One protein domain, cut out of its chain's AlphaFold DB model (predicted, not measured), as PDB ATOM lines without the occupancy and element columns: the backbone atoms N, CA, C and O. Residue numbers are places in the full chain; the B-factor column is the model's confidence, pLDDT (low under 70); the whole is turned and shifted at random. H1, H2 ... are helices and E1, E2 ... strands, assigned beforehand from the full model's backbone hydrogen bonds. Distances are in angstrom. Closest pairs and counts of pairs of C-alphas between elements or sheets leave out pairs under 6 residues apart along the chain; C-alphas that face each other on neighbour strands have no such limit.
ATOM      1  N   ILE A  86     107.632 208.186 173.991       97.00
ATOM      2  CA  ILE A  86     109.093 208.270 173.885       97.00
ATOM      3  C   ILE A  86     109.815 207.825 175.151       97.00
ATOM      4  O   ILE A  86     110.821 207.143 175.032       97.00
ATOM      5  N   GLY A  87     109.287 208.104 176.348       96.31
ATOM      6  CA  GLY A  87     109.956 207.733 177.603       96.31
ATOM      7  C   GLY A  87     110.224 206.230 177.701       96.31
ATOM      8  O   GLY A  87     111.356 205.802 177.908       96.31
ATOM      9  N   ARG A  88     109.205 205.409 177.423       93.94
ATOM     10  CA  ARG A  88     109.353 203.947 177.408       93.94
ATOM     11  C   ARG A  88     110.301 203.470 176.307       93.94
ATOM     12  O   ARG A  88     111.010 202.489 176.495       93.94
ATOM     13  N   ASN A  89     110.268 204.098 175.135       96.12
ATOM     14  CA  ASN A  89     111.050 203.634 173.987       96.12
ATOM     15  C   ASN A  89     112.507 204.114 174.023       96.12
ATOM     16  O   ASN A  89     113.359 203.445 173.444       96.12
ATOM     17  N   LEU A  90     112.797 205.201 174.738       97.12
ATOM     18  CA  LEU A  90     114.148 205.615 175.113       97.12
ATOM     19  C   LEU A  90     114.743 204.640 176.136       97.12
ATOM     20  O   LEU A  90     115.817 204.099 175.899       97.12
ATOM     21  N   ASP A  91     114.001 204.313 177.203       95.75
ATOM     22  CA  ASP A  91     114.439 203.348 178.229       95.75
ATOM     23  C   ASP A  91     114.753 201.963 177.630       95.75
ATOM     24  O   ASP A  91     115.774 201.338 177.916       95.75
ATOM     25  N   LEU A  92     113.915 201.512 176.691       94.81
ATOM     26  CA  LEU A  92     114.113 200.258 175.961       94.81
ATOM     27  C   LEU A  92     115.162 200.333 174.837       94.81
ATOM     28  O   LEU A  92     115.371 199.329 174.152       94.81
ATOM     29  N   LYS A  93     115.797 201.492 174.618       96.12
ATOM     30  CA  LYS A  93     116.779 201.726 173.544       96.12
ATOM     31  C   LYS A  93     116.237 201.368 172.156       96.12
ATOM     32  O   LYS A  93     116.934 200.785 171.326       96.12
ATOM     33  N   VAL A  94     114.957 201.655 171.927       96.12
ATOM     34  CA  VAL A  94     114.272 201.474 170.636       96.12
ATOM     35  C   VAL A  94     114.459 202.705 169.762       96.12
ATOM     36  O   VAL A  94     114.661 202.580 168.550       96.12
ATOM     37  N   ILE A  95     114.411 203.884 170.380       97.88
ATOM     38  CA  ILE A  95     114.534 205.169 169.702       97.88
ATOM     39  C   ILE A  95     115.636 206.025 170.316       97.88
ATOM     40  O   ILE A  95     116.001 205.850 171.475       97.88
ATOM     41  N   GLU A  96     116.079 206.995 169.531       98.50
ATOM     42  CA  GLU A  96     116.837 208.161 169.973       98.50
ATOM     43  C   GLU A  96     116.131 209.430 169.485       98.50
ATOM     44  O   GLU A  96     115.418 209.399 168.476       98.50
ATOM     45  N   ILE A  97     116.355 210.546 170.176       98.75
ATOM     46  CA  ILE A  97     115.824 211.861 169.819       98.75
ATOM     47  C   ILE A  97     116.907 212.724 169.170       98.75
ATOM     48  O   ILE A  97     118.011 212.880 169.690       98.75
ATOM     49  N   TRP A  98     116.559 213.322 168.037       98.75
ATOM     50  CA  TRP A  98     117.433 214.169 167.230       98.75
ATOM     51  C   TRP A  98     116.642 215.322 166.624       98.75
ATOM     52  O   TRP A  98     115.422 215.261 166.530       98.75
ATOM     53  N   GLU A  99     117.320 216.346 166.126       98.69
ATOM     54  CA  GLU A  99     116.706 217.309 165.212       98.69
ATOM     55  C   GLU A  99     116.829 216.834 163.762       98.69
ATOM     56  O   GLU A  99     117.887 216.347 163.348       98.69
ATOM     57  N   SER A 100     115.773 217.016 162.966       98.50
ATOM     58  CA  SER A 100     115.766 216.675 161.540       98.50
ATOM     59  C   SER A 100     114.842 217.599 160.739       98.50
ATOM     60  O   SER A 100     113.795 217.999 161.239       98.50
ATOM     61  N   PRO A 101     115.168 217.920 159.470       98.06
ATOM     62  CA  PRO A 101     114.227 218.598 158.577       98.06
ATOM     63  C   PRO A 101     113.106 217.678 158.063       98.06
ATOM     64  O   PRO A 101     112.203 218.157 157.387       98.06
ATOM     65  N   PHE A 102     113.187 216.366 158.306       98.06
ATOM     66  CA  PHE A 102     112.143 215.425 157.916       98.06
ATOM     67  C   PHE A 102     111.041 215.396 158.968       98.06
ATOM     68  O   PHE A 102     111.316 215.360 160.169       98.06
ATOM     69  N   SER A 103     109.790 215.330 158.521       97.38
ATOM     70  CA  SER A 103     108.680 215.101 159.438       97.38
ATOM     71  C   SER A 103     108.778 213.715 160.080       97.38
ATOM     72  O   SER A 103     109.322 212.756 159.520       97.38
ATOM     73  N   GLN A 104     108.181 213.571 161.259       98.25
ATOM     74  CA  GLN A 104     108.209 212.308 161.986       98.25
ATOM     75  C   GLN A 104     107.569 211.145 161.205       98.25
ATOM     76  O   GLN A 104     108.016 209.999 161.306       98.25
ATOM     77  N   VAL A 105     106.525 211.425 160.415       97.19
ATOM     78  CA  VAL A 105     105.879 210.415 159.567       97.19
ATOM     79  C   VAL A 105     106.784 209.990 158.409       97.19
ATOM     80  O   VAL A 105     106.872 208.793 158.129       97.19
ATOM     81  N   GLU A 106     107.525 210.924 157.802       97.81
ATOM     82  CA  GLU A 106     108.506 210.603 156.762       97.81
ATOM     83  C   GLU A 106     109.626 209.718 157.303       97.81
ATOM     84  O   GLU A 106     110.001 208.753 156.637       97.81
ATOM     85  N   ILE A 107     110.125 209.993 158.513       98.12
ATOM     86  CA  ILE A 107     111.145 209.158 159.165       98.12
ATOM     87  C   ILE A 107     110.629 207.726 159.329       98.12
ATOM     88  O   ILE A 107     111.313 206.780 158.935       98.12
ATOM     89  N   VAL A 108     109.405 207.542 159.840       97.19
ATOM     90  CA  VAL A 108     108.801 206.205 160.003       97.19
ATOM     91  C   VAL A 108     108.642 205.492 158.658       97.19
ATOM     92  O   VAL A 108     108.994 204.317 158.540       97.19
ATOM     93  N   GLN A 109     108.112 206.178 157.643       97.12
ATOM     94  CA  GLN A 109     107.872 205.596 156.320       97.12
ATOM     95  C   GLN A 109     109.181 205.210 155.627       97.12
ATOM     96  O   GLN A 109     109.320 204.072 155.181       97.12
ATOM     97  N   LYS A 110     110.161 206.119 155.592       97.75
ATOM     98  CA  LYS A 110     111.477 205.881 154.982       97.75
ATOM     99  C   LYS A 110     112.238 204.777 155.707       97.75
ATOM    100  O   LYS A 110     112.791 203.905 155.044       97.75
ATOM    101  N   THR A 111     112.199 204.763 157.043       97.19
ATOM    102  CA  THR A 111     112.807 203.686 157.840       97.19
ATOM    103  C   THR A 111     112.195 202.340 157.480       97.19
ATOM    104  O   THR A 111     112.929 201.402 157.188       97.19
ATOM    105  N   ARG A 112     110.860 202.240 157.414       95.50
ATOM    106  CA  ARG A 112     110.190 200.989 157.034       95.50
ATOM    107  C   ARG A 112     110.606 200.515 155.643       95.50
ATOM    108  O   ARG A 112     110.989 199.358 155.503       95.50
ATOM    109  N   THR A 113     110.550 201.394 154.645       95.75
ATOM    110  CA  THR A 113     110.924 201.047 153.268       95.75
ATOM    111  C   THR A 113     112.371 200.565 153.187       95.75
ATOM    112  O   THR A 113     112.643 199.542 152.568       95.75
ATOM    113  N   ALA A 114     113.298 201.260 153.846       96.31
ATOM    114  CA  ALA A 114     114.709 200.899 153.815       96.31
ATOM    115  C   ALA A 114     115.006 199.590 154.572       96.31
ATOM    116  O   ALA A 114     115.783 198.769 154.092       96.31
ATOM    117  N   VAL A 115     114.338 199.338 155.703       95.00
ATOM    118  CA  VAL A 115     114.439 198.054 156.420       95.00
ATOM    119  C   VAL A 115     113.930 196.897 155.557       95.00
ATOM    120  O   VAL A 115     114.579 195.859 155.491       95.00
ATOM    121  N   GLN A 116     112.816 197.075 154.836       93.00
ATOM    122  CA  GLN A 116     112.305 196.068 153.890       93.00
ATOM    123  C   GLN A 116     113.270 195.798 152.726       93.00
ATOM    124  O   GLN A 116     113.265 194.712 152.155       93.00
ATOM    125  N   GLN A 117     114.116 196.773 152.393       95.38
ATOM    126  CA  GLN A 117     115.194 196.642 151.411       95.38
ATOM    127  C   GLN A 117     116.484 196.051 152.009       95.38
ATOM    128  O   GLN A 117     117.482 195.927 151.304       95.38
ATOM    129  N   GLY A 118     116.481 195.677 153.293       95.19
ATOM    130  CA  GLY A 118     117.614 195.050 153.974       95.19
ATOM    131  C   GLY A 118     118.672 196.025 154.494       95.19
ATOM    132  O   GLY A 118     119.761 195.589 154.862       95.19
ATOM    133  N   LEU A 119     118.389 197.333 154.537       97.00
ATOM    134  CA  LEU A 119     119.335 198.314 155.074       97.00
ATOM    135  C   LEU A 119     119.369 198.261 156.608       97.00
ATOM    136  O   LEU A 119     118.340 198.140 157.275       97.00
ATOM    137  N   ALA A 120     120.566 198.428 157.172       96.50
ATOM    138  CA  ALA A 120     120.753 198.552 158.610       96.50
ATOM    139  C   ALA A 120     120.304 199.935 159.112       96.50
ATOM    140  O   ALA A 120     120.545 200.951 158.459       96.50
ATOM    141  N   LEU A 121     119.725 199.997 160.318       96.69
ATOM    142  CA  LEU A 121     119.260 201.254 160.929       96.69
ATOM    143  C   LEU A 121     120.346 202.338 160.989       96.69
ATOM    144  O   LEU A 121     120.058 203.507 160.750       96.69
ATOM    145  N   ALA A 122     121.602 201.958 161.237       96.75
ATOM    146  CA  ALA A 122     122.720 202.900 161.258       96.75
ATOM    147  C   ALA A 122     122.925 203.618 159.909       96.75
ATOM    148  O   ALA A 122     123.268 204.798 159.889       96.75
ATOM    149  N   ASP A 123     122.691 202.939 158.785       97.88
ATOM    150  CA  ASP A 123     122.809 203.530 157.447       97.88
ATOM    151  C   ASP A 123     121.557 204.303 157.041       97.88
ATOM    152  O   ASP A 123     121.644 205.320 156.352       97.88
ATOM    153  N   ILE A 124     120.395 203.866 157.521       97.94
ATOM    154  CA  ILE A 124     119.132 204.587 157.361       97.94
ATOM    155  C   ILE A 124     119.209 205.940 158.075       97.94
ATOM    156  O   ILE A 124     118.929 206.973 157.469       97.94
ATOM    157  N   ASN A 125     119.666 205.962 159.329       97.62
ATOM    158  CA  ASN A 125     119.689 207.176 160.149       97.62
ATOM    159  C   ASN A 125     120.605 208.271 159.575       97.62
ATOM    160  O   ASN A 125     120.307 209.458 159.718       97.62
ATOM    161  N   LYS A 126     121.660 207.905 158.831       97.31
ATOM    162  CA  LYS A 126     122.522 208.864 158.106       97.31
ATOM    163  C   LYS A 126     121.757 209.684 157.058       97.31
ATOM    164  O   LYS A 126     122.183 210.785 156.715       97.31
ATOM    165  N   GLN A 127     120.626 209.184 156.559       97.38
ATOM    166  CA  GLN A 127     119.826 209.847 155.522       97.38
ATOM    167  C   GLN A 127     118.981 211.005 156.074       97.38
ATOM    168  O   GLN A 127     118.570 211.882 155.313       97.38
ATOM    169  N   PHE A 128     118.746 211.051 157.390       98.12
ATOM    170  CA  PHE A 128     117.817 211.999 158.015       98.12
ATOM    171  C   PHE A 128     118.436 213.344 158.416       98.12
ATOM    172  O   PHE A 128     117.763 214.146 159.059       98.12
ATOM    173  N   LYS A 129     119.686 213.635 158.024       97.88
ATOM    174  CA  LYS A 129     120.362 214.924 158.304       97.88
ATOM    175  C   LYS A 129     120.302 215.312 159.794       97.88
ATOM    176  O   LYS A 129     119.975 216.450 160.129       97.88
ATOM    177  N   LEU A 130     120.581 214.340 160.660       98.38
ATOM    178  CA  LEU A 130     120.404 214.459 162.104       98.38
ATOM    179  C   LEU A 130     121.359 215.485 162.727       98.38
ATOM    180  O   LEU A 130     122.554 215.497 162.424       98.38
ATOM    181  N   LYS A 131     120.831 216.313 163.633       98.50
ATOM    182  CA  LYS A 131     121.606 217.213 164.500       98.50
ATOM    183  C   LYS A 131     121.269 216.956 165.964       98.50
ATOM    184  O   LYS A 131     120.179 216.485 166.286       98.50
ATOM    185  N   LYS A 132     122.222 217.241 166.853       98.25
ATOM    186  CA  LYS A 132     122.014 217.104 168.298       98.25
ATOM    187  C   LYS A 132     120.958 218.108 168.757       98.25
ATOM    188  O   LYS A 132     121.065 219.279 168.406       98.25
ATOM    189  N   GLY A 133     119.993 217.632 169.539       97.50
ATOM    190  CA  GLY A 133     119.071 218.486 170.281       97.50
ATOM    191  C   GLY A 133     119.672 218.957 171.617       97.50
ATOM    192  O   GLY A 133     120.886 218.842 171.820       97.50
ATOM    193  N   PRO A 134     118.840 219.467 172.542       97.75
ATOM    194  CA  PRO A 134     119.288 219.990 173.837       97.75
ATOM    195  C   PRO A 134     119.900 218.927 174.764       97.75
ATOM    196  O   PRO A 134     120.750 219.260 175.587       97.75
ATOM    197  N   HIS A 135     119.524 217.654 174.605       98.38
ATOM    198  CA  HIS A 135     120.037 216.538 175.409       98.38
ATOM    199  C   HIS A 135     120.740 215.489 174.547       98.38
ATOM    200  O   HIS A 135     120.561 215.438 173.324       98.38
ATOM    201  N   ALA A 136     121.508 214.606 175.195       98.50
ATOM    202  CA  ALA A 136     122.049 213.418 174.539       98.50
ATOM    203  C   ALA A 136     120.917 212.606 173.866       98.50
ATOM    204  O   ALA A 136     119.839 212.505 174.456       98.50
ATOM    205  N   PRO A 137     121.121 212.043 172.659       98.50
ATOM    206  CA  PRO A 137     120.034 211.433 171.886       98.50
ATOM    207  C   PRO A 137     119.280 210.292 172.582       98.50
ATOM    208  O   PRO A 137     118.094 210.092 172.335       98.50
ATOM    209  N   ASP A 138     119.945 209.559 173.467       98.06
ATOM    210  CA  ASP A 138     119.404 208.447 174.252       98.06
ATOM    211  C   ASP A 138     118.853 208.877 175.627       98.06
ATOM    212  O   ASP A 138     118.431 208.042 176.429       98.06
ATOM    213  N   SER A 139     118.846 210.177 175.922       98.44
ATOM    214  CA  SER A 139     118.496 210.698 177.240       98.44
ATOM    215  C   SER A 139     116.995 210.651 177.524       98.44
ATOM    216  O   SER A 139     116.181 211.197 176.778       98.44
ATOM    217  N   LEU A 140     116.632 210.119 178.696       98.25
ATOM    218  CA  LEU A 140     115.271 210.200 179.236       98.25
ATOM    219  C   LEU A 140     114.837 211.630 179.597       98.25
ATOM    220  O   LEU A 140     113.645 211.850 179.815       98.25
ATOM    221  N   LEU A 141     115.754 212.607 179.626       98.44
ATOM    222  CA  LEU A 141     115.417 214.005 179.921       98.44
ATOM    223  C   LEU A 141     114.366 214.564 178.954       98.44
ATOM    224  O   LEU A 141     113.440 215.222 179.411       98.44
ATOM    225  N   TYR A 142     114.413 214.182 177.671       98.44
ATOM    226  CA  TYR A 142     113.386 214.560 176.692       98.44
ATOM    227  C   TYR A 142     111.966 214.180 177.131       98.44
ATOM    228  O   TYR A 142     111.023 214.929 176.906       98.44
ATOM    229  N   ALA A 143     111.797 213.000 177.733       98.12
ATOM    230  CA  ALA A 143     110.494 212.544 178.205       98.12
ATOM    231  C   ALA A 143     110.135 213.158 179.563       98.12
ATOM    232  O   ALA A 143     108.984 213.528 179.785       98.12
ATOM    233  N   ASN A 144     111.114 213.258 180.465       98.12
ATOM    234  CA  ASN A 144     110.905 213.747 181.826       98.12
ATOM    235  C   ASN A 144     110.499 215.223 181.852       98.12
ATOM    236  O   ASN A 144     109.616 215.585 182.622       98.12
ATOM    237  N   GLU A 145     111.101 216.056 180.999       98.12
ATOM    238  CA  GLU A 145     110.738 217.472 180.870       98.12
ATOM    239  C   GLU A 145     109.298 217.625 180.377       98.12
ATOM    240  O   GLU A 145     108.506 218.301 181.028       98.12
ATOM    241  N   LEU A 146     108.903 216.888 179.329       97.62
ATOM    242  CA  LEU A 146     107.509 216.882 178.877       97.62
ATOM    243  C   LEU A 146     106.549 216.445 179.990       97.62
ATOM    244  O   LEU A 146     105.511 217.065 180.174       97.62
ATOM    245  N   VAL A 147     106.885 215.394 180.744       97.19
ATOM    246  CA  VAL A 147     106.059 214.914 181.865       97.19
ATOM    247  C   VAL A 147     105.950 215.949 182.987       97.19
ATOM    248  O   VAL A 147     104.905 216.043 183.623       97.19
ATOM    249  N   HIS A 148     107.003 216.720 183.243       96.75
ATOM    250  CA  HIS A 148     106.983 217.779 184.248       96.75
ATOM    251  C   HIS A 148     106.143 218.986 183.792       96.75
ATOM    252  O   HIS A 148     105.444 219.597 184.598       96.75
ATOM    253  N   GLU A 149     106.186 219.316 182.500       96.31
ATOM    254  CA  GLU A 149     105.539 220.502 181.924       96.31
ATOM    255  C   GLU A 149     104.076 220.286 181.507       96.31
ATOM    256  O   GLU A 149     103.315 221.248 181.445       96.31
ATOM    257  N   ILE A 150     103.658 219.041 181.249       95.62
ATOM    258  CA  ILE A 150     102.336 218.691 180.692       95.62
ATOM    259  C   ILE A 150     101.136 219.180 181.525       95.62
ATOM    260  O   ILE A 150     100.040 219.350 180.993       95.62
ATOM    261  N   GLY A 151     101.308 219.405 182.831       94.50
ATOM    262  CA  GLY A 151     100.227 219.847 183.711       94.50
ATOM    263  C   GLY A 151      99.027 218.888 183.697       94.50
ATOM    264  O   GLY A 151      99.159 217.710 184.031       94.50
ATOM    265  N   GLN A 152      97.848 219.406 183.339       91.88
ATOM    266  CA  GLN A 152      96.597 218.635 183.243       91.88
ATOM    267  C   GLN A 152      96.289 218.148 181.821       91.88
ATOM    268  O   GLN A 152      95.281 217.474 181.614       91.88
ATOM    269  N   GLU A 153      97.136 218.472 180.842       92.81
ATOM    270  CA  GLU A 153      96.915 218.039 179.467       92.81
ATOM    271  C   GLU A 153      97.088 216.518 179.354       92.81
ATOM    272  O   GLU A 153      97.949 215.936 180.020       92.81
ATOM    273  N   PRO A 154      96.307 215.831 178.505       90.75
ATOM    274  CA  PRO A 154      96.427 214.384 178.349       90.75
ATOM    275  C   PRO A 154      97.750 213.973 177.687       90.75
ATOM    276  O   PRO A 154      98.279 212.890 177.958       90.75
ATOM    277  N   ARG A 155      98.304 214.837 176.824       92.38
ATOM    278  CA  ARG A 155      99.526 214.580 176.051       92.38
ATOM    279  C   ARG A 155     100.390 215.823 175.927       92.38
ATOM    280  O   ARG A 155      99.883 216.931 175.799       92.38
ATOM    281  N   ALA A 156     101.694 215.595 175.852       95.81
ATOM    282  CA  ALA A 156     102.681 216.596 175.480       95.81
ATOM    283  C   ALA A 156     103.585 216.032 174.386       95.81
ATOM    284  O   ALA A 156     103.826 214.823 174.314       95.81
ATOM    285  N   TYR A 157     104.087 216.915 173.529       97.38
ATOM    286  CA  TYR A 157     104.892 216.551 172.369       97.38
ATOM    287  C   TYR A 157     106.183 217.353 172.363       97.38
ATOM    288  O   TYR A 157     106.184 218.524 172.740       97.38
ATOM    289  N   LEU A 158     107.257 216.755 171.852       98.06
ATOM    290  CA  LEU A 158     108.484 217.492 171.582       98.06
ATOM    291  C   LEU A 158     108.215 218.626 170.582       98.06
ATOM    292  O   LEU A 158     107.395 218.501 169.660       98.06
ATOM    293  N   ALA A 159     108.909 219.744 170.779       96.31
ATOM    294  CA  ALA A 159     108.894 220.862 169.848       96.31
ATOM    295  C   ALA A 159     109.580 220.475 168.530       96.31
ATOM    296  O   ALA A 159     110.577 219.757 168.524       96.31
ATOM    297  N   GLU A 160     109.071 220.969 167.405       95.25
ATOM    298  CA  GLU A 160     109.802 220.859 166.141       95.25
ATOM    299  C   GLU A 160     111.104 221.684 166.221       95.25
ATOM    300  O   GLU A 160     111.092 222.763 166.819       95.25
ATOM    301  N   PRO A 161     112.229 221.209 165.647       97.38
ATOM    302  CA  PRO A 161     112.358 220.073 164.727       97.38
ATOM    303  C   PRO A 161     112.780 218.748 165.398       97.38
ATOM    304  O   PRO A 161     113.367 217.889 164.735       97.38
ATOM    305  N   LEU A 162     112.535 218.566 166.702       98.56
ATOM    306  CA  LEU A 162     112.874 217.312 167.376       98.56
ATOM    307  C   LEU A 162     112.020 216.155 166.847       98.56
ATOM    308  O   LEU A 162     110.800 216.243 166.701       98.56
ATOM    309  N   CYS A 163     112.688 215.042 166.591       98.56
ATOM    310  CA  CYS A 163     112.148 213.830 166.010       98.56
ATOM    311  C   CYS A 163     112.741 212.598 166.702       98.56
ATOM    312  O   CYS A 163     113.833 212.640 167.267       98.56
ATOM    313  N   ALA A 164     112.018 211.489 166.636       98.31
ATOM    314  CA  ALA A 164     112.484 210.178 167.046       98.31
ATOM    315  C   ALA A 164     112.953 209.382 165.821       98.31
ATOM    316  O   ALA A 164     112.189 209.191 164.867       98.31
ATOM    317  N   VAL A 165     114.179 208.867 165.878       98.25
ATOM    318  CA  VAL A 165     114.695 207.862 164.938       98.25
ATOM    319  C   VAL A 165     114.818 206.517 165.628       98.25
ATOM    320  O   VAL A 165     114.900 206.436 166.850       98.25
ATOM    321  N   PHE A 166     114.833 205.448 164.842       97.44
ATOM    322  CA  PHE A 166     114.885 204.092 165.366       97.44
ATOM    323  C   PHE A 166     116.322 203.599 165.376       97.44
ATOM    324  O   PHE A 166     117.037 203.708 164.380       97.44
ATOM    325  N   VAL A 167     116.737 203.035 166.504       97.12
ATOM    326  CA  VAL A 167     118.074 202.446 166.687       97.12
ATOM    327  C   VAL A 167     118.011 200.958 167.006       97.12
ATOM    328  O   VAL A 167     119.011 200.253 166.899       97.12
TER     329      VAL A 167
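This is residues 86 to 167 of the 175 residues of the protein "HNHc domain-containing protein" of Zetaproteobacteria bacterium CG2_30_46_52 (UniProt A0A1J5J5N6). A ladder of two antiparallel strands, E1 and E3, forms the middle of an elongated domain; the helical hairpin of H2 and H3 packs on E3 toward one end, and H1, H4 and the short strand E2 make the other. Residues 149 to 154 stick out at the H4 and E2 end. The printed part has 82 residues, with four named helices and three named strands in the order H1 E1 H2 H3 H4 E2 E3, of mixed class. It is compact, with a radius of gyration of the C-alphas of 13.1 A, and spans 43 by 24 by 23 A.

H1, residues 86 to 91, touches H4, residues 141 to 149, at a steep tilt of 43 degrees, opposite ways; the closest C-alphas, of Gly 87 and Ala 143, are 4.9 A apart. E1, residues 95 to 99, is the antiparallel neighbour of E3, residues 162 to 166, with N 98 and O 163 at 2.9 A and N 163 and O 98 at 2.7 A, within hydrogen-bond range. H2, residues 104 to 116, forms a helical hairpin with H3, residues 121 to 128: they touch, closest at the C-alphas of Thr 111 and Ile 124, 6.4 A. The closest C-alphas of H2 and E3 are those of Gln 104 and Cys 163, 5.8 A. E2, residues 155 to 157, pairs with no named strand; its closest C-alpha to H4 is that of Ala 156, 5.9 A from that of Leu 146. H2 and H4 are apart. Every O i to N i+4 pair is within hydrogen-bond range in H1 and H2; H4 has 4 of 5, and H3 has 1 of 4, beside 3 of 5 O i to N i+3 pairs.

H1 begins at C-alpha 86, (109.093, 208.270, 173.885). From first to last C-alpha, E1 measures 13.1 A, H2 18.6 A, H3 11.2 A, H4 12.0 A and E3 13.5 A. E3 ends at C-alpha 166, (114.885, 204.092, 165.366).

The C-alphas farthest apart, of Gly 118 and Gln 152, are 43.1 A apart. The printed part has no cut. The link from H3 to H4, residues 129 to 140, is long; the others are tight. The mean pLDDT of the printed part is 97.0, and no printed residue is under 70.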